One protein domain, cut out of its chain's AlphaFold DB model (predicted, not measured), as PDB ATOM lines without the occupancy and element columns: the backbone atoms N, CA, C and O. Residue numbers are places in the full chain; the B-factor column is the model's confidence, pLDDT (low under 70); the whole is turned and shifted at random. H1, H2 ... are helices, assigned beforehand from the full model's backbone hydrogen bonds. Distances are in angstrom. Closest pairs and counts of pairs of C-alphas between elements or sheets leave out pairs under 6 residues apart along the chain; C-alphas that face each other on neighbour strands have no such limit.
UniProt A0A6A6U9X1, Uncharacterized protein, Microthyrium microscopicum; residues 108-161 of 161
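AT A GLANCE: This is residues 108 to 161 of the 161 residues of an uncharacterized protein of Microthyrium microscopicum (UniProt A0A6A6U9X1). Little regular structure is seen here: the chain makes a flat, open horseshoe, with H3 at one end, H1 at the other and H2 on the curve between them, while residues 108 to 119, with no named element, lie inside it. The tip, residues 154 to 161, sticks out. The printed part has 54 residues with three named helices in the order H1, H2, H3 and no named strand; the class is all helix, though under half of the residues are in named elements. It is loose, with a radius of gyration of the C-alphas of 13.2 A, and spans 34 by 30 by 14 A.

HOW THE PARTS SIT: Start from H3, residues 150 to 158; it is apart from H2, residues 134 to 138, and from H1, residues 120 to 126. H1 and H2 are apart too. In H1, H2 and H3, every O i to N i+4 pair is within hydrogen-bond range.

IN THESE COORDINATES: Find C-alpha 150 at (129.362, -91.817, 192.761); from there H3 runs 12.3 A to C-alpha 158. H2 covers 6.1 A. H1 begins at C-alpha 120, (116.114, -77.013, 190.662), and runs 9.8 A.

THE WHOLE: The C-alphas of Gly 127 and Glu 146, the two farthest apart, are 34.6 A apart. The printed part has no cut; the link from H2 to H3 is long, with 11 residues. The pLDDT is under 70 at residues 110 to 117, 139 to 145, 147 and 157 to 161.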
ATOM      1  N   ALA A 108     128.683 -85.821 190.018       72.62
ATOM      2  CA  ALA A 108     129.027 -85.600 188.615       72.62
ATOM      3  C   ALA A 108     128.474 -86.649 187.665       72.62
ATOM      4  O   ALA A 108     128.241 -86.342 186.496       72.62
ATOM      5  N   VAL A 109     128.145 -87.841 188.171       70.75
ATOM      6  CA  VAL A 109     127.407 -88.841 187.387       70.75
ATOM      7  C   VAL A 109     126.078 -88.288 186.857       70.75
ATOM      8  O   VAL A 109     125.695 -88.615 185.739       70.75
ATOM      9  N   LEU A 110     125.433 -87.377 187.598       69.25
ATOM     10  CA  LEU A 110     124.199 -86.694 187.194       69.25
ATOM     11  C   LEU A 110     124.453 -85.446 186.326       69.25
ATOM     12  O   LEU A 110     123.586 -84.584 186.241       69.25
ATOM     13  N   GLY A 111     125.625 -85.338 185.689       62.97
ATOM     14  CA  GLY A 111     125.917 -84.274 184.724       62.97
ATOM     15  C   GLY A 111     126.475 -82.993 185.341       62.97
ATOM     16  O   GLY A 111     126.216 -81.904 184.841       62.97
ATOM     17  N   ARG A 112     127.258 -83.083 186.427       63.12
ATOM     18  CA  ARG A 112     127.953 -81.900 186.966       63.12
ATOM     19  C   ARG A 112     128.976 -81.414 185.937       63.12
ATOM     20  O   ARG A 112     130.077 -81.953 185.871       63.12
ATOM     21  N   LEU A 113     128.652 -80.349 185.205       58.66
ATOM     22  CA  LEU A 113     129.683 -79.561 184.538       58.66
ATOM     23  C   LEU A 113     130.681 -79.038 185.590       58.66
ATOM     24  O   LEU A 113     130.271 -78.684 186.709       58.66
ATOM     25  N   PRO A 114     131.983 -78.939 185.270       53.09
ATOM     26  CA  PRO A 114     132.930 -78.182 186.077       53.09
ATOM     27  C   PRO A 114     132.505 -76.704 186.061       53.09
ATOM     28  O   PRO A 114     132.832 -75.956 185.152       53.09
ATOM     29  N   GLY A 115     131.695 -76.313 187.045       54.56
ATOM     30  CA  GLY A 115     131.008 -75.018 187.074       54.56
ATOM     31  C   GLY A 115     129.681 -75.030 187.837       54.56
ATOM     32  O   GLY A 115     129.245 -73.972 188.265       54.56
ATOM     33  N   GLY A 116     129.100 -76.211 188.093       57.81
ATOM     34  CA  GLY A 116     127.859 -76.347 188.863       57.81
ATOM     35  C   GLY A 116     126.647 -75.858 188.070       57.81
ATOM     36  O   GLY A 116     126.362 -74.668 188.035       57.81
ATOM     37  N   GLY A 117     125.931 -76.784 187.427       65.56
ATOM     38  CA  GLY A 117     124.639 -76.467 186.815       65.56
ATOM     39  C   GLY A 117     123.658 -75.916 187.855       65.56
ATOM     40  O   GLY A 117     123.747 -76.264 189.040       65.56
ATOM     41  N   GLN A 118     122.736 -75.059 187.409       71.56
ATOM     42  CA  GLN A 118     121.716 -74.462 188.276       71.56
ATOM     43  C   GLN A 118     120.927 -75.577 188.970       71.56
ATOM     44  O   GLN A 118     120.560 -76.588 188.369       71.56
ATOM     45  N   SER A 119     120.717 -75.443 190.280       79.81
ATOM     46  CA  SER A 119     119.908 -76.421 191.002       79.81
ATOM     47  C   SER A 119     118.422 -76.139 190.768       79.81
ATOM     48  O   SER A 119     118.011 -74.989 190.713       79.81
ATOM     49  N   VAL A 120     117.583 -77.178 190.748       84.75
ATOM     50  CA  VAL A 120     116.114 -77.013 190.662       84.75
ATOM     51  C   VAL A 120     115.578 -76.054 191.740       84.75
ATOM     52  O   VAL A 120     114.652 -75.286 191.504       84.75
ATOM     53  N   HIS A 121     116.182 -76.059 192.932       88.62
ATOM     54  CA  HIS A 121     115.826 -75.131 194.007       88.62
ATOM     55  C   HIS A 121     116.168 -73.677 193.656       88.62
ATOM     56  O   HIS A 121     115.415 -72.772 194.005       88.62
ATOM     57  N   GLU A 122     117.279 -73.453 192.954       89.06
ATOM     58  CA  GLU A 122     117.661 -72.135 192.453       89.06
ATOM     59  C   GLU A 122     116.663 -71.646 191.400       89.06
ATOM     60  O   GLU A 122     116.209 -70.508 191.491       89.06
ATOM     61  N   ASP A 123     116.233 -72.511 190.479       88.25
ATOM     62  CA  ASP A 123     115.255 -72.150 189.443       88.25
ATOM     63  C   ASP A 123     113.904 -71.745 190.043       88.25
ATOM     64  O   ASP A 123     113.343 -70.704 189.684       88.25
ATOM     65  N   ILE A 124     113.426 -72.490 191.046       90.69
ATOM     66  CA  ILE A 124     112.201 -72.158 191.791       90.69
ATOM     67  C   ILE A 124     112.341 -70.792 192.482       90.69
ATOM     68  O   ILE A 124     111.429 -69.956 192.443       90.69
ATOM     69  N   LEU A 125     113.496 -70.528 193.099       90.62
ATOM     70  CA  LEU A 125     113.775 -69.246 193.749       90.62
ATOM     71  C   LEU A 125     114.006 -68.106 192.750       90.62
ATOM     72  O   LEU A 125     113.753 -66.948 193.080       90.62
ATOM     73  N   MET A 126     114.388 -68.379 191.509       89.31
ATOM     74  CA  MET A 126     114.422 -67.364 190.454       89.31
ATOM     75  C   MET A 126     113.079 -67.217 189.724       89.31
ATOM     76  O   MET A 126     112.889 -66.259 188.973       89.31
ATOM     77  N   GLY A 127     112.118 -68.117 189.972       87.75
ATOM     78  CA  GLY A 127     110.872 -68.181 189.206       87.75
ATOM     79  C   GLY A 127     111.149 -68.425 187.721       87.75
ATOM     80  O   GLY A 127     110.489 -67.831 186.860       87.75
ATOM     81  N   LYS A 128     112.202 -69.197 187.438       86.12
ATOM     82  CA  LYS A 128     112.579 -69.643 186.102       86.12
ATOM     83  C   LYS A 128     111.900 -70.989 185.867       86.12
ATOM     84  O   LYS A 128     111.875 -71.835 186.757       86.12
ATOM     85  N   GLU A 129     111.324 -71.155 184.685       84.50
ATOM     86  CA  GLU A 129     110.827 -72.461 184.267       84.50
ATOM     87  C   GLU A 129     112.011 -73.407 184.072       84.50
ATOM     88  O   GLU A 129     113.102 -72.976 183.689       84.50
ATOM     89  N   THR A 130     111.801 -74.691 184.346       79.06
ATOM     90  CA  THR A 130     112.837 -75.699 184.128       79.06
ATOM     91  C   THR A 130     113.107 -75.814 182.631       79.06
ATOM     92  O   THR A 130     112.237 -76.217 181.860       79.06
ATOM     93  N   GLU A 131     114.315 -75.438 182.224       79.06
ATOM     94  CA  GLU A 131     114.818 -75.573 180.861       79.06
ATOM     95  C   GLU A 131     115.841 -76.707 180.832       79.06
ATOM     96  O   GLU A 131     116.559 -76.921 181.807       79.06
ATOM     97  N   VAL A 132     115.879 -77.445 179.725       80.19
ATOM     98  CA  VAL A 132     116.897 -78.465 179.477       80.19
ATOM     99  C   VAL A 132     117.735 -77.971 178.314       80.19
ATOM    100  O   VAL A 132     117.251 -77.921 177.179       80.19
ATOM    101  N   ALA A 133     118.969 -77.581 178.608       80.50
ATOM    102  CA  ALA A 133     119.920 -77.166 177.597       80.50
ATOM    103  C   ALA A 133     120.613 -78.393 176.983       80.50
ATOM    104  O   ALA A 133     120.591 -79.502 177.529       80.50
ATOM    105  N   TRP A 134     121.246 -78.215 175.824       80.06
ATOM    106  CA  TRP A 134     121.973 -79.308 175.169       80.06
ATOM    107  C   TRP A 134     123.135 -79.806 176.044       80.06
ATOM    108  O   TRP A 134     123.406 -81.008 176.124       80.06
ATOM    109  N   GLU A 135     123.754 -78.882 176.773       76.38
ATOM    110  CA  GLU A 135     124.844 -79.111 177.714       76.38
ATOM    111  C   GLU A 135     124.422 -79.978 178.907       76.38
ATOM    112  O   GLU A 135     125.265 -80.688 179.455       76.38
ATOM    113  N   ASP A 136     123.137 -79.976 179.277       74.31
ATOM    114  CA  ASP A 136     122.606 -80.808 180.365       74.31
ATOM    115  C   ASP A 136     122.485 -82.280 179.946       74.31
ATOM    116  O   ASP A 136     122.662 -83.186 180.763       74.31
ATOM    117  N   VAL A 137     122.200 -82.531 178.663       75.94
ATOM    118  CA  VAL A 137     122.031 -83.885 178.112       75.94
ATOM    119  C   VAL A 137     123.376 -84.485 177.716       75.94
ATOM    120  O   VAL A 137     123.658 -85.642 178.035       75.94
ATOM    121  N   PHE A 138     124.211 -83.706 177.029       73.44
ATOM    122  CA  PHE A 138     125.450 -84.206 176.436       73.44
ATOM    123  C   PHE A 138     126.706 -83.863 177.241       73.44
ATOM    124  O   PHE A 138     127.749 -84.452 176.979       73.44
ATOM    125  N   GLY A 139     126.594 -83.031 178.285       68.62
ATOM    126  CA  GLY A 139     127.706 -82.628 179.145       68.62
ATOM    127  C   GLY A 139     128.728 -81.801 178.373       68.62
ATOM    128  O   GLY A 139     129.539 -82.361 177.643       68.62
ATOM    129  N   ALA A 140     128.729 -80.473 178.529       64.12
ATOM    130  CA  ALA A 140     129.645 -79.641 177.743       64.12
ATOM    131  C   ALA A 140     131.115 -80.044 177.980       64.12
ATOM    132  O   ALA A 140     131.650 -79.879 179.079       64.12
ATOM    133  N   GLY A 141     131.762 -80.577 176.937       63.59
ATOM    134  CA  GLY A 141     133.183 -80.931 176.933       63.59
ATOM    135  C   GLY A 141     133.569 -82.196 177.713       63.59
ATOM    136  O   GLY A 141     134.760 -82.408 177.954       63.59
ATOM    137  N   GLU A 142     132.607 -83.033 178.115       61.50
ATOM    138  CA  GLU A 142     132.850 -84.314 178.811       61.50
ATOM    139  C   GLU A 142     132.624 -85.543 177.909       61.50
ATOM    140  O   GLU A 142     132.657 -86.674 178.390       61.50
ATOM    141  N   GLU A 143     132.446 -85.366 176.595       65.81
ATOM    142  CA  GLU A 143     132.212 -86.488 175.669       65.81
ATOM    143  C   GLU A 143     133.344 -87.532 175.639       65.81
ATOM    144  O   GLU A 143     133.102 -88.686 175.290       65.81
ATOM    145  N   MET A 144     134.564 -87.158 176.049       63.03
ATOM    146  CA  MET A 144     135.737 -88.043 176.045       63.03
ATOM    147  C   MET A 144     136.323 -88.338 177.437       63.03
ATOM    148  O   MET A 144     137.371 -88.980 177.529       63.03
ATOM    149  N   ARG A 145     135.691 -87.890 178.532       68.00
ATOM    150  CA  ARG A 145     136.198 -88.142 179.893       68.00
ATOM    151  C   ARG A 145     135.464 -89.279 180.590       68.00
ATOM    152  O   ARG A 145     134.247 -89.422 180.521       68.00
ATOM    153  N   GLU A 146     136.242 -90.090 181.300       72.06
ATOM    154  CA  GLU A 146     135.725 -91.151 182.154       72.06
ATOM    155  C   GLU A 146     135.016 -90.536 183.368       72.06
ATOM    156  O   GLU A 146     135.609 -89.769 184.134       72.06
ATOM    157  N   ARG A 147     133.728 -90.854 183.540       68.81
ATOM    158  CA  ARG A 147     132.927 -90.314 184.643       68.81
ATOM    159  C   ARG A 147     133.367 -90.940 185.973       68.81
ATOM    160  O   ARG A 147     133.396 -92.167 186.077       68.81
ATOM    161  N   PRO A 148     133.657 -90.141 187.015       73.44
ATOM    162  CA  PRO A 148     134.001 -90.678 188.326       73.44
ATOM    163  C   PRO A 148     132.816 -91.431 188.948       73.44
ATOM    164  O   PRO A 148     131.650 -91.085 188.749       73.44
ATOM    165  N   SER A 149     133.115 -92.469 189.735       81.44
ATOM    166  CA  SER A 149     132.086 -93.230 190.443       81.44
ATOM    167  C   SER A 149     131.457 -92.402 191.568       81.44
ATOM    168  O   SER A 149     132.148 -91.700 192.310       81.44
ATOM    169  N   LEU A 150     130.139 -92.539 191.744       81.25
ATOM    170  CA  LEU A 150     129.362 -91.817 192.761       81.25
ATOM    171  C   LEU A 150     129.945 -91.998 194.174       81.25
ATOM    172  O   LEU A 150     130.025 -91.043 194.942       81.25
ATOM    173  N   PHE A 151     130.402 -93.209 194.511       84.38
ATOM    174  CA  PHE A 151     130.993 -93.503 195.819       84.38
ATOM    175  C   PHE A 151     132.275 -92.697 196.079       84.38
ATOM    176  O   PHE A 151     132.437 -92.130 197.159       84.38
ATOM    177  N   SER A 152     133.164 -92.598 195.085       82.81
ATOM    178  CA  SER A 152     134.407 -91.824 195.195       82.81
ATOM    179  C   SER A 152     134.119 -90.341 195.452       82.81
ATOM    180  O   SER A 152     134.751 -89.704 196.301       82.81
ATOM    181  N   GLU A 153     133.100 -89.799 194.783       78.50
ATOM    182  CA  GLU A 153     132.674 -88.412 194.973       78.50
ATOM    183  C   GLU A 153     132.037 -88.157 196.337       78.50
ATOM    184  O   GLU A 153     132.335 -87.137 196.961       78.50
ATOM    185  N   MET A 154     131.201 -89.075 196.827       80.44
ATOM    186  CA  MET A 154     130.598 -88.965 198.158       80.44
ATOM    187  C   MET A 154     131.658 -88.964 199.258       80.44
ATOM    188  O   MET A 154     131.617 -88.121 200.153       80.44
ATOM    189  N   VAL A 155     132.642 -89.864 199.169       82.12
ATOM    190  CA  VAL A 155     133.752 -89.925 200.132       82.12
ATOM    191  C   VAL A 155     134.588 -88.644 200.090       82.12
ATOM    192  O   VAL A 155     135.014 -88.150 201.134       82.12
ATOM    193  N   LYS A 156     134.803 -88.072 198.899       77.50
ATOM    194  CA  LYS A 156     135.497 -86.789 198.748       77.50
ATOM    195  C   LYS A 156     134.690 -85.634 199.349       77.50
ATOM    196  O   LYS A 156     135.270 -84.825 200.062       77.50
ATOM    197  N   GLY A 157     133.380 -85.575 199.104       69.25
ATOM    198  CA  GLY A 157     132.490 -84.541 199.643       69.25
ATOM    199  C   GLY A 157     132.390 -84.566 201.170       69.25
ATOM    200  O   GLY A 157     132.510 -83.523 201.802       69.25
ATOM    201  N   ALA A 158     132.274 -85.756 201.767       69.12
ATOM    202  CA  ALA A 158     132.184 -85.934 203.220       69.12
ATOM    203  C   ALA A 158     133.473 -85.564 203.981       69.12
ATOM    204  O   ALA A 158     133.453 -85.413 205.196       69.12
ATOM    205  N   ARG A 159     134.608 -85.445 203.279       59.22
ATOM    206  CA  ARG A 159     135.901 -85.040 203.853       59.22
ATOM    207  C   ARG A 159     136.119 -83.525 203.882       59.22
ATOM    208  O   ARG A 159     137.104 -83.089 204.470       59.22
ATOM    209  N   ILE A 160     135.283 -82.755 203.182       54.91
ATOM    210  CA  ILE A 160     135.464 -81.308 202.955       54.91
ATOM    211  C   ILE A 160     134.447 -80.478 203.773       54.91
ATOM    212  O   ILE A 160     134.589 -79.261 203.860       54.91
ATOM    213  N   SER A 161     133.457 -81.129 204.394       46.31
ATOM    214  CA  SER A 161     132.555 -80.568 205.416       46.31
ATOM    215  C   SER A 161     133.109 -80.767 206.821       46.31
ATOM    216  O   SER A 161     133.037 -79.813 207.621       46.31
TER     217      SER A 161